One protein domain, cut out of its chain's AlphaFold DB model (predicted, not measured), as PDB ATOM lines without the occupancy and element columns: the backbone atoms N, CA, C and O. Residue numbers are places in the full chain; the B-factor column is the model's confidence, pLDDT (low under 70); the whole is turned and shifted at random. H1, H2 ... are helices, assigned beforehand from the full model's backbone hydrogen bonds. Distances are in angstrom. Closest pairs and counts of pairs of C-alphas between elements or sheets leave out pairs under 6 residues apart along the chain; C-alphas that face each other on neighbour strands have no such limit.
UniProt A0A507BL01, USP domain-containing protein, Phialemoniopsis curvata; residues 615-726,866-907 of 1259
ATOM      1  N   LEU A 615     183.019 193.355 109.592       94.69
ATOM      2  CA  LEU A 615     183.751 194.624 109.714       94.69
ATOM      3  C   LEU A 615     183.194 195.689 108.772       94.69
ATOM      4  O   LEU A 615     183.182 195.504 107.560       94.69
ATOM      5  N   GLN A 616     182.793 196.844 109.309       90.94
ATOM      6  CA  GLN A 616     182.379 197.965 108.464       90.94
ATOM      7  C   GLN A 616     183.570 198.465 107.639       90.94
ATOM      8  O   GLN A 616     184.573 198.904 108.205       90.94
ATOM      9  N   ASN A 617     183.440 198.454 106.314       84.19
ATOM     10  CA  ASN A 617     184.442 199.024 105.417       84.19
ATOM     11  C   ASN A 617     184.586 200.534 105.634       84.19
ATOM     12  O   ASN A 617     183.600 201.272 105.718       84.19
ATOM     13  N   ILE A 618     185.830 200.998 105.716       77.38
ATOM     14  CA  ILE A 618     186.169 202.411 105.837       77.38
ATOM     15  C   ILE A 618     186.823 202.822 104.520       77.38
ATOM     16  O   ILE A 618     188.040 202.733 104.358       77.38
ATOM     17  N   ARG A 619     185.997 203.279 103.574       74.56
ATOM     18  CA  ARG A 619     186.409 203.662 102.213       74.56
ATOM     19  C   ARG A 619     187.015 202.471 101.449       74.56
ATOM     20  O   ARG A 619     186.283 201.558 101.095       74.56
ATOM     21  N   ASN A 620     188.325 202.476 101.211       74.56
ATOM     22  CA  ASN A 620     189.031 201.494 100.384       74.56
ATOM     23  C   ASN A 620     189.771 200.449 101.242       74.56
ATOM     24  O   ASN A 620     190.922 200.151 100.953       74.56
ATOM     25  N   THR A 621     189.175 199.934 102.325       82.12
ATOM     26  CA  THR A 621     189.883 199.078 103.309       82.12
ATOM     27  C   THR A 621     189.367 197.634 103.397       82.12
ATOM     28  O   THR A 621     189.720 196.911 104.327       82.12
ATOM     29  N   CYS A 622     188.614 197.153 102.403       86.50
ATOM     30  CA  CYS A 622     188.133 195.761 102.344       86.50
ATOM     31  C   CYS A 622     189.260 194.704 102.347       86.50
ATOM     32  O   CYS A 622     189.100 193.628 102.933       86.50
ATOM     33  N   TYR A 623     190.433 195.012 101.776       87.00
ATOM     34  CA  TYR A 623     191.612 194.136 101.867       87.00
ATOM     35  C   TYR A 623     192.096 193.998 103.319       87.00
ATOM     36  O   TYR A 623     192.336 192.890 103.797       87.00
ATOM     37  N   LEU A 624     192.149 195.112 104.057       91.38
ATOM     38  CA  LEU A 624     192.529 195.131 105.466       91.38
ATOM     39  C   LEU A 624     191.482 194.406 106.322       91.38
ATOM     40  O   LEU A 624     191.854 193.602 107.170       91.38
ATOM     41  N   ASN A 625     190.186 194.608 106.065       93.56
ATOM     42  CA  ASN A 625     189.116 193.862 106.736       93.56
ATOM     43  C   ASN A 625     189.271 192.343 106.555       93.56
ATOM     44  O   ASN A 625     189.148 191.593 107.524       93.56
ATOM     45  N   SER A 626     189.592 191.901 105.336       94.44
ATOM     46  CA  SER A 626     189.828 190.489 105.009       94.44
ATOM     47  C   SER A 626     191.022 189.912 105.784       94.44
ATOM     48  O   SER A 626     190.911 188.844 106.388       94.44
ATOM     49  N   ILE A 627     192.138 190.650 105.851       95.06
ATOM     50  CA  ILE A 627     193.325 190.275 106.637       95.06
ATOM     51  C   ILE A 627     193.008 190.219 108.141       95.06
ATOM     52  O   ILE A 627     193.379 189.257 108.816       95.06
ATOM     53  N   LEU A 628     192.307 191.221 108.680       96.00
ATOM     54  CA  LEU A 628     191.976 191.315 110.105       96.00
ATOM     55  C   LEU A 628     191.028 190.194 110.559       96.00
ATOM     56  O   LEU A 628     191.251 189.614 111.622       96.00
ATOM     57  N   GLN A 629     190.018 189.853 109.750       95.50
ATOM     58  CA  GLN A 629     189.127 188.715 110.012       95.50
ATOM     59  C   GLN A 629     189.888 187.388 109.982       95.50
ATOM     60  O   GLN A 629     189.737 186.577 110.895       95.50
ATOM     61  N   TYR A 630     190.763 187.184 108.992       97.06
ATOM     62  CA  TYR A 630     191.634 186.009 108.946       97.06
ATOM     63  C   TYR A 630     192.521 185.905 110.202       97.06
ATOM     64  O   TYR A 630     192.478 184.892 110.904       97.06
ATOM     65  N   LEU A 631     193.268 186.960 110.544       96.75
ATOM     66  CA  LEU A 631     194.180 186.978 111.694       96.75
ATOM     67  C   LEU A 631     193.470 186.750 113.035       96.75
ATOM     68  O   LEU A 631     194.039 186.122 113.926       96.75
ATOM     69  N   PHE A 632     192.219 187.193 113.176       96.75
ATOM     70  CA  PHE A 632     191.402 186.946 114.367       96.75
ATOM     71  C   PHE A 632     191.099 185.452 114.599       96.75
ATOM     72  O   PHE A 632     190.851 185.038 115.737       96.75
ATOM     73  N   THR A 633     191.169 184.619 113.555       96.69
ATOM     74  CA  THR A 633     190.993 183.158 113.663       96.69
ATOM     75  C   THR A 633     192.271 182.401 114.035       96.69
ATOM     76  O   THR A 633     192.192 181.253 114.478       96.69
ATOM     77  N   VAL A 634     193.445 183.034 113.921       97.50
ATOM     78  CA  VAL A 634     194.734 182.428 114.287       97.50
ATOM     79  C   VAL A 634     194.952 182.540 115.798       97.50
ATOM     80  O   VAL A 634     194.998 183.635 116.364       97.50
ATOM     81  N   LYS A 635     195.097 181.393 116.470       95.62
ATOM     82  CA  LYS A 635     195.137 181.305 117.937       95.62
ATOM     83  C   LYS A 635     196.358 181.997 118.536       95.62
ATOM     84  O   LYS A 635     196.182 182.753 119.487       95.62
ATOM     85  N   SER A 636     197.550 181.822 117.961       94.19
ATOM     86  CA  SER A 636     198.785 182.463 118.445       94.19
ATOM     87  C   SER A 636     198.723 183.992 118.347       94.19
ATOM     88  O   SER A 636     198.985 184.685 119.330       94.19
ATOM     89  N   VAL A 637     198.279 184.532 117.206       96.50
ATOM     90  CA  VAL A 637     198.065 185.979 117.013       96.50
ATOM     91  C   VAL A 637     197.059 186.513 118.030       96.50
ATOM     92  O   VAL A 637     197.322 187.510 118.702       96.50
ATOM     93  N   ARG A 638     195.920 185.835 118.202       95.31
ATOM     94  CA  ARG A 638     194.891 186.243 119.164       95.31
ATOM     95  C   ARG A 638     195.369 186.140 120.619       95.31
ATOM     96  O   ARG A 638     195.018 187.008 121.415       95.31
ATOM     97  N   GLU A 639     196.187 185.147 120.975       94.56
ATOM     98  CA  GLU A 639     196.791 185.031 122.312       94.56
ATOM     99  C   GLU A 639     197.752 186.192 122.593       94.56
ATOM    100  O   GLU A 639     197.631 186.824 123.643       94.56
ATOM    101  N   ILE A 640     198.639 186.525 121.647       95.12
ATOM    102  CA  ILE A 640     199.565 187.665 121.746       95.12
ATOM    103  C   ILE A 640     198.794 188.978 121.897       95.12
ATOM    104  O   ILE A 640     199.104 189.781 122.772       95.12
ATOM    105  N   VAL A 641     197.772 189.195 121.067       96.50
ATOM    106  CA  VAL A 641     197.006 190.448 121.030       96.50
ATOM    107  C   VAL A 641     196.150 190.638 122.287       96.50
ATOM    108  O   VAL A 641     196.134 191.729 122.861       96.50
ATOM    109  N   LEU A 642     195.444 189.598 122.746       93.81
ATOM    110  CA  LEU A 642     194.587 189.688 123.936       93.81
ATOM    111  C   LEU A 642     195.386 189.654 125.251       93.81
ATOM    112  O   LEU A 642     194.955 190.258 126.227       93.81
ATOM    113  N   ASN A 643     196.568 189.026 125.274       95.00
ATOM    114  CA  ASN A 643     197.453 188.970 126.448       95.00
ATOM    115  C   ASN A 643     198.717 189.832 126.272       95.00
ATOM    116  O   ASN A 643     199.778 189.490 126.796       95.00
ATOM    117  N   ARG A 644     198.614 190.946 125.535       92.19
ATOM    118  CA  ARG A 644     199.737 191.797 125.086       92.19
ATOM    119  C   ARG A 644     200.792 192.107 126.152       92.19
ATOM    120  O   ARG A 644     201.983 192.037 125.867       92.19
ATOM    121  N   GLU A 645     200.377 192.343 127.397       91.44
ATOM    122  CA  GLU A 645     201.258 192.644 128.537       91.44
ATOM    123  C   GLU A 645     202.275 191.526 128.839       91.44
ATOM    124  O   GLU A 645     203.376 191.799 129.311       91.44
ATOM    125  N   ARG A 646     201.942 190.266 128.526       92.75
ATOM    126  CA  ARG A 646     202.839 189.110 128.691       92.75
ATOM    127  C   ARG A 646     203.923 189.048 127.610       92.75
ATOM    128  O   ARG A 646     205.018 188.560 127.885       92.75
ATOM    129  N   TYR A 647     203.613 189.507 126.399       93.38
ATOM    130  CA  TYR A 647     204.465 189.347 125.216       93.38
ATOM    131  C   TYR A 647     205.258 190.607 124.865       93.38
ATOM    132  O   TYR A 647     206.318 190.488 124.256       93.38
ATOM    133  N   PHE A 648     204.776 191.795 125.245       94.62
ATOM    134  CA  PHE A 648     205.377 193.077 124.878       94.62
ATOM    135  C   PHE A 648     206.849 193.205 125.281       94.62
ATOM    136  O   PHE A 648     207.234 192.895 126.408       94.62
ATOM    137  N   LEU A 649     207.667 193.701 124.353       91.81
ATOM    138  CA  LEU A 649     209.054 194.094 124.581       91.81
ATOM    139  C   LEU A 649     209.098 195.392 125.393       91.81
ATOM    140  O   LEU A 649     208.610 196.424 124.941       91.81
ATOM    141  N   ASP A 650     209.697 195.373 126.582       91.44
ATOM    142  CA  ASP A 650     209.829 196.597 127.379       91.44
ATOM    143  C   ASP A 650     210.774 197.563 126.647       91.44
ATOM    144  O   ASP A 650     211.934 197.214 126.411       91.44
ATOM    145  N   ILE A 651     210.285 198.750 126.266       89.12
ATOM    146  CA  ILE A 651     211.005 199.706 125.407       89.12
ATOM    147  C   ILE A 651     212.097 200.429 126.216       89.12
ATOM    148  O   ILE A 651     211.962 201.585 126.615       89.12
ATOM    149  N   THR A 652     213.188 199.714 126.472       89.62
ATOM    150  CA  THR A 652     214.440 200.230 127.038       89.62
ATOM    151  C   THR A 652     215.516 200.273 125.948       89.62
ATOM    152  O   THR A 652     215.463 199.451 125.025       89.62
ATOM    153  N   PRO A 653     216.500 201.191 126.021       85.38
ATOM    154  CA  PRO A 653     217.596 201.247 125.050       85.38
ATOM    155  C   PRO A 653     218.314 199.904 124.882       85.38
ATOM    156  O   PRO A 653     218.662 199.528 123.767       85.38
ATOM    157  N   GLU A 654     218.481 199.154 125.972       87.19
ATOM    158  CA  GLU A 654     219.135 197.850 126.001       87.19
ATOM    159  C   GLU A 654     218.327 196.783 125.247       87.19
ATOM    160  O   GLU A 654     218.881 196.077 124.404       87.19
ATOM    161  N   ASN A 655     217.018 196.685 125.505       88.19
ATOM    162  CA  ASN A 655     216.143 195.706 124.851       88.19
ATOM    163  C   ASN A 655     215.974 196.000 123.354       88.19
ATOM    164  O   ASN A 655     216.019 195.087 122.530       88.19
ATOM    165  N   VAL A 656     215.812 197.277 123.004       88.69
ATOM    166  CA  VAL A 656     215.693 197.750 121.617       88.69
ATOM    167  C   VAL A 656     216.993 197.461 120.853       88.69
ATOM    168  O   VAL A 656     216.960 196.822 119.804       88.69
ATOM    169  N   ALA A 657     218.157 197.781 121.434       85.69
ATOM    170  CA  ALA A 657     219.463 197.476 120.843       85.69
ATOM    171  C   ALA A 657     219.746 195.968 120.680       85.69
ATOM    172  O   ALA A 657     220.577 195.593 119.844       85.69
ATOM    173  N   GLN A 658     219.062 195.097 121.431       85.69
ATOM    174  CA  GLN A 658     219.177 193.636 121.337       85.69
ATOM    175  C   GLN A 658     218.157 192.985 120.393       85.69
ATOM    176  O   GLN A 658     218.437 191.906 119.875       85.69
ATOM    177  N   ARG A 659     217.000 193.601 120.126       88.38
ATOM    178  CA  ARG A 659     215.965 193.020 119.254       88.38
ATOM    179  C   ARG A 659     216.350 193.145 117.772       88.38
ATOM    180  O   ARG A 659     216.813 194.191 117.312       88.38
ATOM    181  N   ARG A 660     216.191 192.051 117.029       84.88
ATOM    182  CA  ARG A 660     216.349 191.940 115.568       84.88
ATOM    183  C   ARG A 660     215.112 191.256 115.002       84.88
ATOM    184  O   ARG A 660     214.550 190.383 115.664       84.88
ATOM    185  N   ILE A 661     214.687 191.665 113.812       79.44
ATOM    186  CA  ILE A 661     213.557 191.046 113.106       79.44
ATOM    187  C   ILE A 661     214.098 190.123 112.008       79.44
ATOM    188  O   ILE A 661     213.698 188.961 111.957       79.44
ATOM    189  N   ASP A 662     215.080 190.576 111.230       72.56
ATOM    190  CA  ASP A 662     215.617 189.820 110.096       72.56
ATOM    191  C   ASP A 662     217.112 189.492 110.290       72.56
ATOM    192  O   ASP A 662     217.828 190.224 110.986       72.56
ATOM    193  N   PRO A 663     217.613 188.382 109.719       62.22
ATOM    194  CA  PRO A 663     219.014 187.999 109.858       62.22
ATOM    195  C   PRO A 663     219.938 189.030 109.207       62.22
ATOM    196  O   PRO A 663     219.693 189.508 108.101       62.22
ATOM    197  N   GLY A 664     221.000 189.411 109.920       63.28
ATOM    198  CA  GLY A 664     221.913 190.477 109.495       63.28
ATOM    199  C   GLY A 664     221.335 191.901 109.551       63.28
ATOM    200  O   GLY A 664     222.042 192.841 109.186       63.28
ATOM    201  N   SER A 665     220.092 192.102 110.017       71.94
ATOM    202  CA  SER A 665     219.492 193.439 110.101       71.94
ATOM    203  C   SER A 665     220.143 194.316 111.177       71.94
ATOM    204  O   SER A 665     220.743 193.848 112.152       71.94
ATOM    205  N   ALA A 666     219.943 195.631 111.055       77.69
ATOM    206  CA  ALA A 666     220.166 196.550 112.166       77.69
ATOM    207  C   ALA A 666     219.245 196.213 113.358       77.69
ATOM    208  O   ALA A 666     218.266 195.470 113.223       77.69
ATOM    209  N   ALA A 667     219.561 196.772 114.531       85.69
ATOM    210  CA  ALA A 667     218.621 196.789 115.648       85.69
ATOM    211  C   ALA A 667     217.318 197.464 115.229       85.69
ATOM    212  O   ALA A 667     217.360 198.420 114.452       85.69
ATOM    213  N   ILE A 668     216.191 197.002 115.777       89.06
ATOM    214  CA  ILE A 668     214.981 197.816 115.676       89.06
ATOM    215  C   ILE A 668     215.201 199.133 116.419       89.06
ATOM    216  O   ILE A 668     215.976 199.192 117.376       89.06
ATOM    217  N   ASP A 669     214.519 200.186 115.990       89.94
ATOM    218  CA  ASP A 669     214.534 201.464 116.694       89.94
ATOM    219  C   ASP A 669     213.362 201.592 117.694       89.94
ATOM    220  O   ASP A 669     212.466 200.745 117.796       89.94
ATOM    221  N   VAL A 670     213.389 202.666 118.488       89.06
ATOM    222  CA  VAL A 670     212.353 202.964 119.492       89.06
ATOM    223  C   VAL A 670     210.996 203.252 118.836       89.06
ATOM    224  O   VAL A 670     209.962 202.932 119.424       89.06
ATOM    225  N   GLY A 671     210.985 203.827 117.631       88.19
ATOM    226  CA  GLY A 671     209.780 204.112 116.858       88.19
ATOM    227  C   GLY A 671     209.116 202.843 116.329       88.19
ATOM    228  O   GLY A 671     207.903 202.704 116.449       88.19
ATOM    229  N   GLN A 672     209.893 201.872 115.845       90.56
ATOM    230  CA  GLN A 672     209.434 200.540 115.435       90.56
ATOM    231  C   GLN A 672     208.803 199.770 116.598       90.56
ATOM    232  O   GLN A 672     207.666 199.311 116.484       90.56
ATOM    233  N   ALA A 673     209.500 199.677 117.736       91.94
ATOM    234  CA  ALA A 673     208.966 199.015 118.928       91.94
ATOM    235  C   ALA A 673     207.663 199.680 119.412       91.94
ATOM    236  O   ALA A 673     206.689 199.001 119.746       91.94
ATOM    237  N   PHE A 674     207.621 201.016 119.416       92.81
ATOM    238  CA  PHE A 674     206.458 201.779 119.863       92.81
ATOM    239  C   PHE A 674     205.274 201.695 118.887       92.81
ATOM    240  O   PHE A 674     204.152 201.441 119.323       92.81
ATOM    241  N   ALA A 675     205.502 201.846 117.579       91.75
ATOM    242  CA  ALA A 675     204.473 201.704 116.547       91.75
ATOM    243  C   ALA A 675     203.849 200.300 116.572       91.75
ATOM    244  O   ALA A 675     202.622 200.184 116.572       91.75
ATOM    245  N   GLY A 676     204.670 199.252 116.725       93.38
ATOM    246  CA  GLY A 676     204.195 197.882 116.916       93.38
ATOM    247  C   GLY A 676     203.291 197.730 118.146       93.38
ATOM    248  O   GLY A 676     202.212 197.142 118.059       93.38
ATOM    249  N   GLN A 677     203.666 198.312 119.291       94.69
ATOM    250  CA  GLN A 677     202.818 198.283 120.492       94.69
ATOM    251  C   GLN A 677     201.502 199.055 120.328       94.69
ATOM    252  O   GLN A 677     200.469 198.593 120.822       94.69
ATOM    253  N   GLN A 678     201.501 200.192 119.622       94.00
ATOM    254  CA  GLN A 678     200.266 200.919 119.303       94.00
ATOM    255  C   GLN A 678     199.363 200.092 118.377       94.00
ATOM    256  O   GLN A 678     198.179 199.927 118.676       94.00
ATOM    257  N   PHE A 679     199.925 199.486 117.325       95.31
ATOM    258  CA  PHE A 679     199.203 198.582 116.427       95.31
ATOM    259  C   PHE A 679     198.538 197.425 117.190       95.31
ATOM    260  O   PHE A 679     197.330 197.220 117.070       95.31
ATOM    261  N   VAL A 680     199.281 196.713 118.047       96.38
ATOM    262  CA  VAL A 680     198.730 195.601 118.846       96.38
ATOM    263  C   VAL A 680     197.683 196.078 119.862       96.38
ATOM    264  O   VAL A 680     196.712 195.368 120.130       96.38
ATOM    265  N   THR A 681     197.825 197.286 120.411       95.56
ATOM    266  CA  THR A 681     196.844 197.867 121.345       95.56
ATOM    267  C   THR A 681     195.513 198.179 120.654       95.56
ATOM    268  O   THR A 681     194.443 197.848 121.180       95.56
ATOM    269  N   GLU A 682     195.563 198.738 119.448       95.19
ATOM    270  CA  GLU A 682     194.381 198.997 118.623       95.19
ATOM    271  C   GLU A 682     193.754 197.699 118.086       95.19
ATOM    272  O   GLU A 682     192.532 197.531 118.145       95.19
ATOM    273  N   LEU A 683     194.570 196.722 117.677       96.44
ATOM    274  CA  LEU A 683     194.107 195.398 117.250       96.44
ATOM    275  C   LEU A 683     193.409 194.639 118.391       96.44
ATOM    276  O   LEU A 683     192.372 194.014 118.186       96.44
ATOM    277  N   CYS A 684     193.917 194.759 119.621       96.19
ATOM    278  CA  CYS A 684     193.287 194.216 120.827       96.19
ATOM    279  C   CYS A 684     191.921 194.858 121.108       96.19
ATOM    280  O   CYS A 684     190.970 194.165 121.480       96.19
ATOM    281  N   THR A 685     191.795 196.168 120.873       96.06
ATOM    282  CA  THR A 685     190.513 196.878 120.981       96.06
ATOM    283  C   THR A 685     189.508 196.330 119.962       96.06
ATOM    284  O   THR A 685     188.365 196.046 120.329       96.06
ATOM    285  N   LEU A 686     189.936 196.093 118.715       95.75
ATOM    286  CA  LEU A 686     189.090 195.476 117.690       95.75
ATOM    287  C   LEU A 686     188.686 194.038 118.053       95.75
ATOM    288  O   LEU A 686     187.503 193.715 118.015       95.75
ATOM    289  N   PHE A 687     189.635 193.184 118.444       96.19
ATOM    290  CA  PHE A 687     189.361 191.784 118.795       96.19
ATOM    291  C   PHE A 687     188.414 191.667 119.997       96.19
ATOM    292  O   PHE A 687     187.502 190.841 119.984       96.19
ATOM    293  N   THR A 688     188.561 192.538 121.000       94.94
ATOM    294  CA  THR A 688     187.637 192.607 122.144       94.94
ATOM    295  C   THR A 688     186.226 193.004 121.697       94.94
ATOM    296  O   THR A 688     185.243 192.415 122.146       94.94
ATOM    297  N   ALA A 689     186.104 193.964 120.772       93.62
ATOM    298  CA  ALA A 689     184.815 194.368 120.214       93.62
ATOM    299  C   ALA A 689     184.168 193.255 119.364       93.62
ATOM    300  O   ALA A 689     182.973 193.012 119.503       93.62
ATOM    301  N   LEU A 690     184.943 192.526 118.551       93.19
ATOM    302  CA  LEU A 690     184.459 191.369 117.785       93.19
ATOM    303  C   LEU A 690     183.949 190.231 118.687       93.19
ATOM    304  O   LEU A 690     182.982 189.563 118.336       93.19
ATOM    305  N   GLN A 691     184.553 190.026 119.863       90.94
ATOM    306  CA  GLN A 691     184.064 189.047 120.842       90.94
ATOM    307  C   GLN A 691     182.817 189.530 121.600       90.94
ATOM    308  O   GLN A 691     181.949 188.718 121.912       90.94
ATOM    309  N   GLY A 692     182.723 190.825 121.920       87.38
ATOM    310  CA  GLY A 692     181.672 191.376 122.785       87.38
ATOM    311  C   GLY A 692     180.443 191.971 122.085       87.38
ATOM    312  O   GLY A 692     179.494 192.336 122.775       87.38
ATOM    313  N   SER A 693     180.447 192.123 120.757       88.25
ATOM    314  CA  SER A 693     179.399 192.873 120.046       88.25
ATOM    315  C   SER A 693     178.077 192.110 119.878       88.25
ATOM    316  O   SER A 693     178.036 190.976 119.388       88.25
ATOM    317  N   SER A 694     176.975 192.793 120.198       85.44
ATOM    318  CA  SER A 694     175.604 192.415 119.826       85.44
ATOM    319  C   SER A 694     175.218 192.820 118.401       85.44
ATOM    320  O   SER A 694     174.164 192.412 117.934       85.44
ATOM    321  N   GLU A 695     176.043 193.608 117.709       86.94
ATOM    322  CA  GLU A 695     175.756 194.139 116.370       86.94
ATOM    323  C   GLU A 695     176.191 193.177 115.261       86.94
ATOM    324  O   GLU A 695     177.092 192.356 115.448       86.94
ATOM    325  N   VAL A 696     175.604 193.288 114.067       85.31
ATOM    326  CA  VAL A 696     176.002 192.460 112.907       85.31
ATOM    327  C   VAL A 696     177.481 192.680 112.545       85.31
ATOM    328  O   VAL A 696     178.187 191.718 112.243       85.31
ATOM    329  N   PHE A 697     177.972 193.917 112.667       90.81
ATOM    330  CA  PHE A 697     179.346 194.310 112.355       90.81
ATOM    331  C   PHE A 697     179.940 195.274 113.395       90.81
ATOM    332  O   PHE A 697     179.223 195.916 114.160       90.81
ATOM    333  N   VAL A 698     181.266 195.410 113.393       93.00
ATOM    334  CA  VAL A 698     182.024 196.410 114.166       93.00
ATOM    335  C   VAL A 698     182.829 197.287 113.210       93.00
ATOM    336  O   VAL A 698     183.294 196.829 112.170       93.00
ATOM    337  N   LYS A 699     183.009 198.566 113.547       92.00
ATOM    338  CA  LYS A 699     183.838 199.494 112.771       92.00
ATOM    339  C   LYS A 699     185.284 199.503 113.299       92.00
ATOM    340  O   LYS A 699     185.469 199.842 114.471       92.00
ATOM    341  N   PRO A 700     186.308 199.192 112.478       90.50
ATOM    342  CA  PRO A 700     187.706 199.436 112.835       90.50
ATOM    343  C   PRO A 700     187.973 200.912 113.175       90.50
ATOM    344  O   PRO A 700     187.253 201.819 112.754       90.50
ATOM    345  N   ARG A 701     189.034 201.194 113.933       90.31
ATOM    346  CA  ARG A 701     189.469 202.578 114.180       90.31
ATOM    347  C   ARG A 701     190.393 203.058 113.063       90.31
ATOM    348  O   ARG A 701     191.191 202.286 112.540       90.31
ATOM    349  N   GLN A 702     190.344 204.357 112.756       86.56
ATOM    350  CA  GLN A 702     191.258 204.975 111.785       86.56
ATOM    351  C   GLN A 702     192.730 204.816 112.211       86.56
ATOM    352  O   GLN A 702     193.580 204.584 111.361       86.56
ATOM    353  N   GLN A 703     193.011 204.862 113.519       89.44
ATOM    354  CA  GLN A 703     194.333 204.587 114.098       89.44
ATOM    355  C   GLN A 703     194.848 203.189 113.716       89.44
ATOM    356  O   GLN A 703     195.982 203.070 113.262       89.44
ATOM    357  N   LEU A 704     194.010 202.149 113.826       91.12
ATOM    358  CA  LEU A 704     194.364 200.784 113.417       91.12
ATOM    359  C   LEU A 704     194.691 200.699 111.922       91.12
ATOM    360  O   LEU A 704     195.679 200.073 111.552       91.12
ATOM    361  N   ALA A 705     193.891 201.351 111.072       88.31
ATOM    362  CA  ALA A 705     194.150 201.397 109.636       88.31
ATOM    363  C   ALA A 705     195.470 202.124 109.324       88.31
ATOM    364  O   ALA A 705     196.314 201.582 108.621       88.31
ATOM    365  N   LEU A 706     195.711 203.305 109.900       87.94
ATOM    366  CA  LEU A 706     196.964 204.041 109.692       87.94
ATOM    367  C   LEU A 706     198.195 203.267 110.191       87.94
ATOM    368  O   LEU A 706     199.228 203.306 109.532       87.94
ATOM    369  N   ALA A 707     198.081 202.542 111.307       88.75
ATOM    370  CA  ALA A 707     199.154 201.699 111.831       88.75
ATOM    371  C   ALA A 707     199.414 200.447 110.969       88.75
ATOM    372  O   ALA A 707     200.559 200.035 110.833       88.75
ATOM    373  N   ALA A 708     198.378 199.852 110.367       88.88
ATOM    374  CA  ALA A 708     198.517 198.684 109.491       88.88
ATOM    375  C   ALA A 708     199.160 199.014 108.130       88.88
ATOM    376  O   ALA A 708     199.867 198.184 107.564       88.88
ATOM    377  N   LEU A 709     198.895 200.214 107.602       87.38
ATOM    378  CA  LEU A 709     199.231 200.619 106.228       87.38
ATOM    379  C   LEU A 709     200.546 201.412 106.114       87.38
ATOM    380  O   LEU A 709     200.923 201.831 105.016       87.38
ATOM    381  N   LYS A 710     201.223 201.677 107.239       87.44
ATOM    382  CA  LYS A 710     202.442 202.497 107.302       87.44
ATOM    383  C   LYS A 710     203.520 201.865 108.177       87.44
ATOM    384  O   LYS A 710     203.253 201.307 109.242       87.44
ATOM    385  N   THR A 711     204.763 202.028 107.745       88.62
ATOM    386  CA  THR A 711     205.968 201.749 108.537       88.62
ATOM    387  C   THR A 711     206.155 202.791 109.648       88.62
ATOM    388  O   THR A 711     205.608 203.895 109.574       88.62
ATOM    389  N   SER A 712     206.968 202.484 110.668       87.25
ATOM    390  CA  SER A 712     207.292 203.438 111.748       87.25
ATOM    391  C   SER A 712     207.828 204.765 111.211       87.25
ATOM    392  O   SER A 712     207.351 205.825 111.603       87.25
ATOM    393  N   LYS A 713     208.755 204.704 110.249       87.75
ATOM    394  CA  LYS A 713     209.393 205.877 109.650       87.75
ATOM    395  C   LYS A 713     208.386 206.793 108.952       87.75
ATOM    396  O   LYS A 713     208.419 207.998 109.165       87.75
ATOM    397  N   GLN A 714     207.445 206.229 108.189       88.00
ATOM    398  CA  GLN A 714     206.369 207.010 107.565       88.00
ATOM    399  C   GLN A 714     205.486 207.701 108.619       88.00
ATOM    400  O   GLN A 714     205.147 208.869 108.454       88.00
ATOM    401  N   LEU A 715     205.165 207.021 109.727       87.50
ATOM    402  CA  LEU A 715     204.412 207.616 110.842       87.50
ATOM    403  C   LEU A 715     205.204 208.720 111.568       87.50
ATOM    404  O   LEU A 715     204.620 209.713 112.000       87.50
ATOM    405  N   GLU A 716     206.523 208.585 111.697       90.00
ATOM    406  CA  GLU A 716     207.387 209.631 112.260       90.00
ATOM    407  C   GLU A 716     207.479 210.868 111.360       90.00
ATOM    408  O   GLU A 716     207.365 211.990 111.860       90.00
ATOM    409  N   ASP A 717     207.650 210.666 110.051       88.06
ATOM    410  CA  ASP A 717     207.747 211.731 109.050       88.06
ATOM    411  C   ASP A 717     206.415 212.503 108.941       88.06
ATOM    412  O   ASP A 717     206.395 213.733 109.061       88.06
ATOM    413  N   ASP A 718     205.283 211.797 108.835       85.94
ATOM    414  CA  ASP A 718     203.938 212.395 108.858       85.94
ATOM    415  C   ASP A 718     203.688 213.180 110.158       85.94
ATOM    416  O   ASP A 718     203.168 214.302 110.144       85.94
ATOM    417  N   GLY A 719     204.100 212.612 111.294       85.38
ATOM    418  CA  GLY A 719     203.992 213.230 112.613       85.38
ATOM    419  C   GLY A 719     204.837 214.496 112.750       85.38
ATOM    420  O   GLY A 719     204.398 215.478 113.351       85.38
ATOM    421  N   ALA A 720     206.028 214.521 112.152       86.56
ATOM    422  CA  ALA A 720     206.859 215.717 112.089       86.56
ATOM    423  C   ALA A 720     206.196 216.815 111.235       86.56
ATOM    424  O   ALA A 720     206.099 217.960 111.685       86.56
ATOM    425  N   ILE A 721     205.663 216.469 110.057       84.25
ATOM    426  CA  ILE A 721     204.932 217.399 109.176       84.25
ATOM    427  C   ILE A 721     203.708 217.992 109.897       84.25
ATOM    428  O   ILE A 721     203.471 219.201 109.840       84.25
ATOM    429  N   GLN A 722     202.950 217.161 110.619       80.88
ATOM    430  CA  GLN A 722     201.821 217.580 111.457       80.88
ATOM    431  C   GLN A 722     202.219 218.627 112.513       80.88
ATOM    432  O   GLN A 722     201.519 219.626 112.697       80.88
ATOM    433  N   LEU A 723     203.330 218.405 113.222       82.25
ATOM    434  CA  LEU A 723     203.801 219.294 114.290       82.25
ATOM    435  C   LEU A 723     204.328 220.634 113.753       82.25
ATOM    436  O   LEU A 723     204.119 221.670 114.390       82.25
ATOM    437  N   VAL A 724     204.943 220.640 112.566       79.50
ATOM    438  CA  VAL A 724     205.344 221.877 111.873       79.50
ATOM    439  C   VAL A 724     204.108 222.704 111.499       79.50
ATOM    440  O   VAL A 724     204.001 223.850 111.935       79.50
ATOM    441  N   LYS A 725     203.120 222.104 110.816       75.38
ATOM    442  CA  LYS A 725     201.859 222.783 110.441       75.38
ATOM    443  C   LYS A 725     201.118 223.367 111.651       75.38
ATOM    444  O   LYS A 725     200.602 224.484 111.587       75.38
ATOM    445  N   ALA A 726     201.089 222.634 112.767       68.31
ATOM    446  CA  ALA A 726     200.482 223.096 114.016       68.31
ATOM    447  C   ALA A 726     201.231 224.290 114.643       68.31
ATOM    448  O   ALA A 726     200.604 225.152 115.254       68.31
ATOM    449  N   GLN A 866     207.957 209.233 119.845       89.31
ATOM    450  CA  GLN A 866     206.658 208.736 120.301       89.31
ATOM    451  C   GLN A 866     205.550 209.777 120.083       89.31
ATOM    452  O   GLN A 866     204.489 209.431 119.567       89.31
ATOM    453  N   ASP A 867     205.809 211.055 120.385       87.31
ATOM    454  CA  ASP A 867     204.846 212.143 120.154       87.31
ATOM    455  C   ASP A 867     204.509 212.299 118.665       87.31
ATOM    456  O   ASP A 867     203.343 212.493 118.317       87.31
ATOM    457  N   LYS A 868     205.508 212.169 117.776       89.62
ATOM    458  CA  LYS A 868     205.311 212.193 116.315       89.62
ATOM    459  C   LYS A 868     204.398 211.050 115.863       89.62
ATOM    460  O   LYS A 868     203.391 211.312 115.211       89.62
ATOM    461  N   ILE A 869     204.690 209.813 116.273       88.88
ATOM    462  CA  ILE A 869     203.884 208.632 115.914       88.88
ATOM    463  C   ILE A 869     202.446 208.771 116.440       88.88
ATOM    464  O   ILE A 869     201.495 208.578 115.683       88.88
ATOM    465  N   ILE A 870     202.258 209.175 117.706       90.12
ATOM    466  CA  ILE A 870     200.921 209.439 118.270       90.12
ATOM    467  C   ILE A 870     200.201 210.518 117.453       90.12
ATOM    468  O   ILE A 870     199.008 210.385 117.179       90.12
ATOM    469  N   LYS A 871     200.900 211.585 117.054       87.75
ATOM    470  CA  LYS A 871     200.312 212.677 116.275       87.75
ATOM    471  C   LYS A 871     199.846 212.203 114.895       87.75
ATOM    472  O   LYS A 871     198.714 212.509 114.532       87.75
ATOM    473  N   ALA A 872     200.655 211.415 114.185       86.50
ATOM    474  CA  ALA A 872     200.307 210.840 112.884       86.50
ATOM    475  C   ALA A 872     199.128 209.856 112.953       86.50
ATOM    476  O   ALA A 872     198.224 209.919 112.126       86.50
ATOM    477  N   LEU A 873     199.086 208.977 113.962       86.88
ATOM    478  CA  LEU A 873     197.974 208.033 114.143       86.88
ATOM    479  C   LEU A 873     196.643 208.738 114.459       86.88
ATOM    480  O   LEU A 873     195.576 208.225 114.128       86.88
ATOM    481  N   ASN A 874     196.697 209.921 115.077       86.88
ATOM    482  CA  ASN A 874     195.530 210.758 115.355       86.88
ATOM    483  C   ASN A 874     195.147 211.703 114.199       86.88
ATOM    484  O   ASN A 874     194.268 212.548 114.379       86.88
ATOM    485  N   ASP A 875     195.772 211.584 113.023       80.25
ATOM    486  CA  ASP A 875     195.455 212.431 111.877       80.25
ATOM    487  C   ASP A 875     194.114 212.051 111.223       80.25
ATOM    488  O   ASP A 875     194.017 211.140 110.400       80.25
ATOM    489  N   SER A 876     193.061 212.800 111.556       66.38
ATOM    490  CA  SER A 876     191.743 212.689 110.921       66.38
ATOM    491  C   SER A 876     191.677 213.286 109.508       66.38
ATOM    492  O   SER A 876     190.672 213.085 108.824       66.38
ATOM    493  N   SER A 877     192.714 214.000 109.053       62.31
ATOM    494  CA  SER A 877     192.768 214.611 107.718       62.31
ATOM    495  C   SER A 877     193.251 213.661 106.616       62.31
ATOM    496  O   SER A 877     193.011 213.939 105.439       62.31
ATOM    497  N   VAL A 878     193.840 212.505 106.964       61.94
ATOM    498  CA  VAL A 878     194.143 211.432 105.998       61.94
ATOM    499  C   VAL A 878     192.830 210.802 105.527       61.94
ATOM    500  O   VAL A 878     192.259 209.912 106.163       61.94
ATOM    501  N   THR A 879     192.309 211.302 104.408       48.88
ATOM    502  CA  THR A 879     190.976 210.948 103.900       48.88
ATOM    503  C   THR A 879     190.969 209.876 102.813       48.88
ATOM    504  O   THR A 879     189.903 209.338 102.518       48.88
ATOM    505  N   GLY A 880     192.131 209.490 102.288       44.22
ATOM    506  CA  GLY A 880     192.284 208.389 101.344       44.22
ATOM    507  C   GLY A 880     193.572 207.623 101.611       44.22
ATOM    508  O   GLY A 880     194.625 208.221 101.807       44.22
ATOM    509  N   THR A 881     193.465 206.302 101.626       51.00
ATOM    510  CA  THR A 881     194.590 205.388 101.434       51.00
ATOM    511  C   THR A 881     194.380 204.755 100.070       51.00
ATOM    512  O   THR A 881     193.290 204.232  99.806       51.00
ATOM    513  N   ASP A 882     195.391 204.815  99.211       51.94
ATOM    514  CA  ASP A 882     195.392 204.043  97.972       51.94
ATOM    515  C   ASP A 882     195.248 202.545  98.296       51.94
ATOM    516  O   ASP A 882     195.545 202.102  99.415       51.94
ATOM    517  N   GLN A 883     194.749 201.747  97.350       55.53
ATOM    518  CA  GLN A 883     194.737 200.298  97.545       55.53
ATOM    519  C   GLN A 883     196.184 199.785  97.498       55.53
ATOM    520  O   GLN A 883     196.830 199.843  96.451       55.53
ATOM    521  N   GLN A 884     196.680 199.329  98.648       66.56
ATOM    522  CA  GLN A 884     197.977 198.667  98.797       66.56
ATOM    523  C   GLN A 884     197.847 197.169  98.502       66.56
ATOM    524  O   GLN A 884     196.745 196.614  98.508       66.56
ATOM    525  N   ASP A 885     198.974 196.501  98.252       73.38
ATOM    526  CA  ASP A 885     198.967 195.050  98.080       73.38
ATOM    527  C   ASP A 885     198.659 194.338  99.409       73.38
ATOM    528  O   ASP A 885     199.181 194.707 100.460       73.38
ATOM    529  N   VAL A 886     197.850 193.277  99.359       77.75
ATOM    530  CA  VAL A 886     197.610 192.383 100.501       77.75
ATOM    531  C   VAL A 886     198.920 191.834 101.070       77.75
ATOM    532  O   VAL A 886     199.029 191.721 102.285       77.75
ATOM    533  N   GLU A 887     199.915 191.524 100.235       83.88
ATOM    534  CA  GLU A 887     201.246 191.086 100.661       83.88
ATOM    535  C   GLU A 887     201.956 192.177 101.474       83.88
ATOM    536  O   GLU A 887     202.317 191.923 102.620       83.88
ATOM    537  N   GLU A 888     202.055 193.399 100.943       85.00
ATOM    538  CA  GLU A 888     202.707 194.545 101.599       85.00
ATOM    539  C   GLU A 888     202.058 194.859 102.957       85.00
ATOM    540  O   GLU A 888     202.734 195.026 103.974       85.00
ATOM    541  N   VAL A 889     200.723 194.869 102.998       88.25
ATOM    542  CA  VAL A 889     199.936 195.127 104.212       88.25
ATOM    543  C   VAL A 889     200.095 193.987 105.221       88.25
ATOM    544  O   VAL A 889     200.262 194.236 106.415       88.25
ATOM    545  N   MET A 890     200.104 192.733 104.762       89.88
ATOM    546  CA  MET A 890     200.360 191.568 105.612       89.88
ATOM    547  C   MET A 890     201.791 191.584 106.168       89.88
ATOM    548  O   MET A 890     201.992 191.291 107.347       89.88
ATOM    549  N   GLY A 891     202.776 191.970 105.354       89.12
ATOM    550  CA  GLY A 891     204.170 192.160 105.741       89.12
ATOM    551  C   GLY A 891     204.323 193.231 106.820       89.12
ATOM    552  O   GLY A 891     204.913 192.955 107.864       89.12
ATOM    553  N   ASN A 892     203.706 194.402 106.633       89.88
ATOM    554  CA  ASN A 892     203.671 195.477 107.631       89.88
ATOM    555  C   ASN A 892     203.035 195.013 108.953       89.88
ATOM    556  O   ASN A 892     203.611 195.218 110.023       89.88
ATOM    557  N   ILE A 893     201.887 194.328 108.902       93.06
ATOM    558  CA  ILE A 893     201.199 193.801 110.093       93.06
ATOM    559  C   ILE A 893     202.066 192.776 110.842       93.06
ATOM    560  O   ILE A 893     202.185 192.846 112.067       93.06
ATOM    561  N   ILE A 894     202.698 191.839 110.129       92.69
ATOM    562  CA  ILE A 894     203.591 190.834 110.721       92.69
ATOM    563  C   ILE A 894     204.859 191.491 111.291       92.69
ATOM    564  O   ILE A 894     205.277 191.141 112.395       92.69
ATOM    565  N   GLY A 895     205.424 192.486 110.604       91.19
ATOM    566  CA  GLY A 895     206.544 193.292 111.090       91.19
ATOM    567  C   GLY A 895     206.214 194.025 112.393       91.19
ATOM    568  O   GLY A 895     206.957 193.905 113.365       91.19
ATOM    569  N   HIS A 896     205.061 194.700 112.462       93.31
ATOM    570  CA  HIS A 896     204.576 195.375 113.674       93.31
ATOM    571  C   HIS A 896     204.307 194.402 114.828       93.31
ATOM    572  O   HIS A 896     204.691 194.682 115.965       93.31
ATOM    573  N   LEU A 897     203.710 193.234 114.551       94.19
ATOM    574  CA  LEU A 897     203.519 192.168 115.545       94.19
ATOM    575  C   LEU A 897     204.859 191.683 116.117       94.19
ATOM    576  O   LEU A 897     204.983 191.541 117.333       94.19
ATOM    577  N   ARG A 898     205.875 191.472 115.269       93.06
ATOM    578  CA  ARG A 898     207.220 191.056 115.700       93.06
ATOM    579  C   ARG A 898     207.968 192.169 116.438       93.06
ATOM    580  O   ARG A 898     208.590 191.892 117.464       93.06
ATOM    581  N   ALA A 899     207.872 193.420 115.989       92.19
ATOM    582  CA  ALA A 899     208.476 194.578 116.654       92.19
ATOM    583  C   ALA A 899     207.917 194.805 118.070       92.19
ATOM    584  O   ALA A 899     208.654 195.208 118.970       92.19
ATOM    585  N   ALA A 900     206.631 194.508 118.285       93.69
ATOM    586  CA  ALA A 900     205.971 194.681 119.576       93.69
ATOM    587  C   ALA A 900     206.423 193.677 120.654       93.69
ATOM    588  O   ALA A 900     206.302 193.989 121.840       93.69
ATOM    589  N   ILE A 901     206.895 192.480 120.276       94.50
ATOM    590  CA  ILE A 901     207.056 191.331 121.187       94.50
ATOM    591  C   ILE A 901     208.510 190.950 121.504       94.50
ATOM    592  O   ILE A 901     209.446 191.219 120.747       94.50
ATOM    593  N   LYS A 902     208.678 190.285 122.651       92.94
ATOM    594  CA  LYS A 902     209.936 189.703 123.137       92.94
ATOM    595  C   LYS A 902     210.372 188.499 122.273       92.94
ATOM    596  O   LYS A 902     209.517 187.683 121.924       92.94
ATOM    597  N   PRO A 903     211.676 188.345 121.967       92.19
ATOM    598  CA  PRO A 903     212.200 187.154 121.299       92.19
ATOM    599  C   PRO A 903     212.126 185.921 122.214       92.19
ATOM    600  O   PRO A 903     212.253 186.036 123.435       92.19
ATOM    601  N   THR A 904     211.964 184.736 121.624       91.00
ATOM    602  CA  THR A 904     211.990 183.435 122.323       91.00
ATOM    603  C   THR A 904     213.356 182.752 122.261       91.00
ATOM    604  O   THR A 904     213.668 181.932 123.123       91.00
ATOM    605  N   GLY A 905     214.185 183.100 121.274       88.50
ATOM    606  CA  GLY A 905     215.470 182.456 121.020       88.50
ATOM    607  C   GLY A 905     216.157 182.984 119.759       88.50
ATOM    608  O   GLY A 905     215.844 184.071 119.271       88.50
ATOM    609  N   VAL A 906     217.112 182.204 119.251       87.06
ATOM    610  CA  VAL A 906     217.823 182.444 117.988       87.06
ATOM    611  C   VAL A 906     217.867 181.132 117.211       87.06
ATOM    612  O   VAL A 906     218.180 180.082 117.780       87.06
ATOM    613  N   ASP A 907     217.542 181.198 115.925       82.38
ATOM    614  CA  ASP A 907     217.628 180.078 115.003       82.38
ATOM    615  C   ASP A 907     219.090 179.780 114.648       82.38
ATOM    616  O   ASP A 907     219.862 180.681 114.330       82.38
TER     617      ASP A 907
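Overview. This is residues 615 to 726 and 866 to 907 of the 1259 residues of the protein "USP domain-containing protein" of Phialemoniopsis curvata (UniProt A0A507BL01). One long helix, H5, runs through the core of this model, and shorter helices pack round it mostly crosswise: H9 crosses it, H2 and H6 pack along its length, and H4 sits by its first residues. From that same end of H5, H7 runs away from the body with H8 crossed over it, while H1 packs with its residues 623 to 627 on residues 886 to 890 of H9. The printed part has 154 residues with nine named helices, H1 to H9 in chain order, and no named strand; the class is all helix. The whole is compact, with a radius of gyration of the C-alphas of 15.5 A and spans of 44 by 42 by 26 A.

Arrangement. H5, residues 670 to 692, is the hub, touching six other helices. H9, residues 886 to 900, touches it about perpendicular at 74 degrees, the closest C-alphas being those of Gly 676 and His 896, 4.1 A apart. H2, residues 635 to 642, touches H5 about perpendicular at 79 degrees, with the C-alphas of Val 641 and Cys 684 closest at 5.3 A. H6, residues 702 to 708, touches H5 at a steep tilt of 58 degrees, opposite ways, closest at C-alphas 682 and 704, 5.5 A. H7, residues 712 to 726, touches H5 with residues 712 to 716 alone, closest at C-alphas 672 and 712, 5.2 A. H8, residues 866 to 873, touches H7 about perpendicular at 87 degrees, closest at C-alphas 719 and 868, 4.1 A. H4, residues 653 to 658, only just touches H5, with 3 pairs of C-alphas within 8 A, the closest being 656 and 670, 6.5 A. H1, residues 622 to 633, touches H9 at a steep tilt of 48 degrees, the same way, closest at C-alphas 623 and 886, 6.4 A. H3, residues 644 to 647, is close to but not clearly touching H5, with C-alphas 644 and 680 closest at 7.4 A. Every O i to N i+4 pair is within hydrogen-bond range in H2 and H4 to H9; H1 has 7 of 8, and H3 is too short for such a pair.

Along the chain. H5 is 33.0 A long, from C-alpha 670 at (212.353, 202.964, 119.492) to C-alpha 692 at (181.672, 191.376, 122.785). H9 spans 21.0 A, H7 20.9 A and H1 17.2 A. H1 begins at (188.133, 195.761, 102.344), and H9 ends at (205.971, 194.681, 119.576).

Size, cuts and confidence. The C-alphas of Gly 664 and Ser 694 are the two farthest apart, at 47.5 A. Residues 727 to 865 are not printed; C-alphas 726 and 866 are 16.8 A apart across this cut. The links H4 to H5 and H8 to H9 are long. Confidence is under 70 at residues 663 to 664, 726 and 876 to 884.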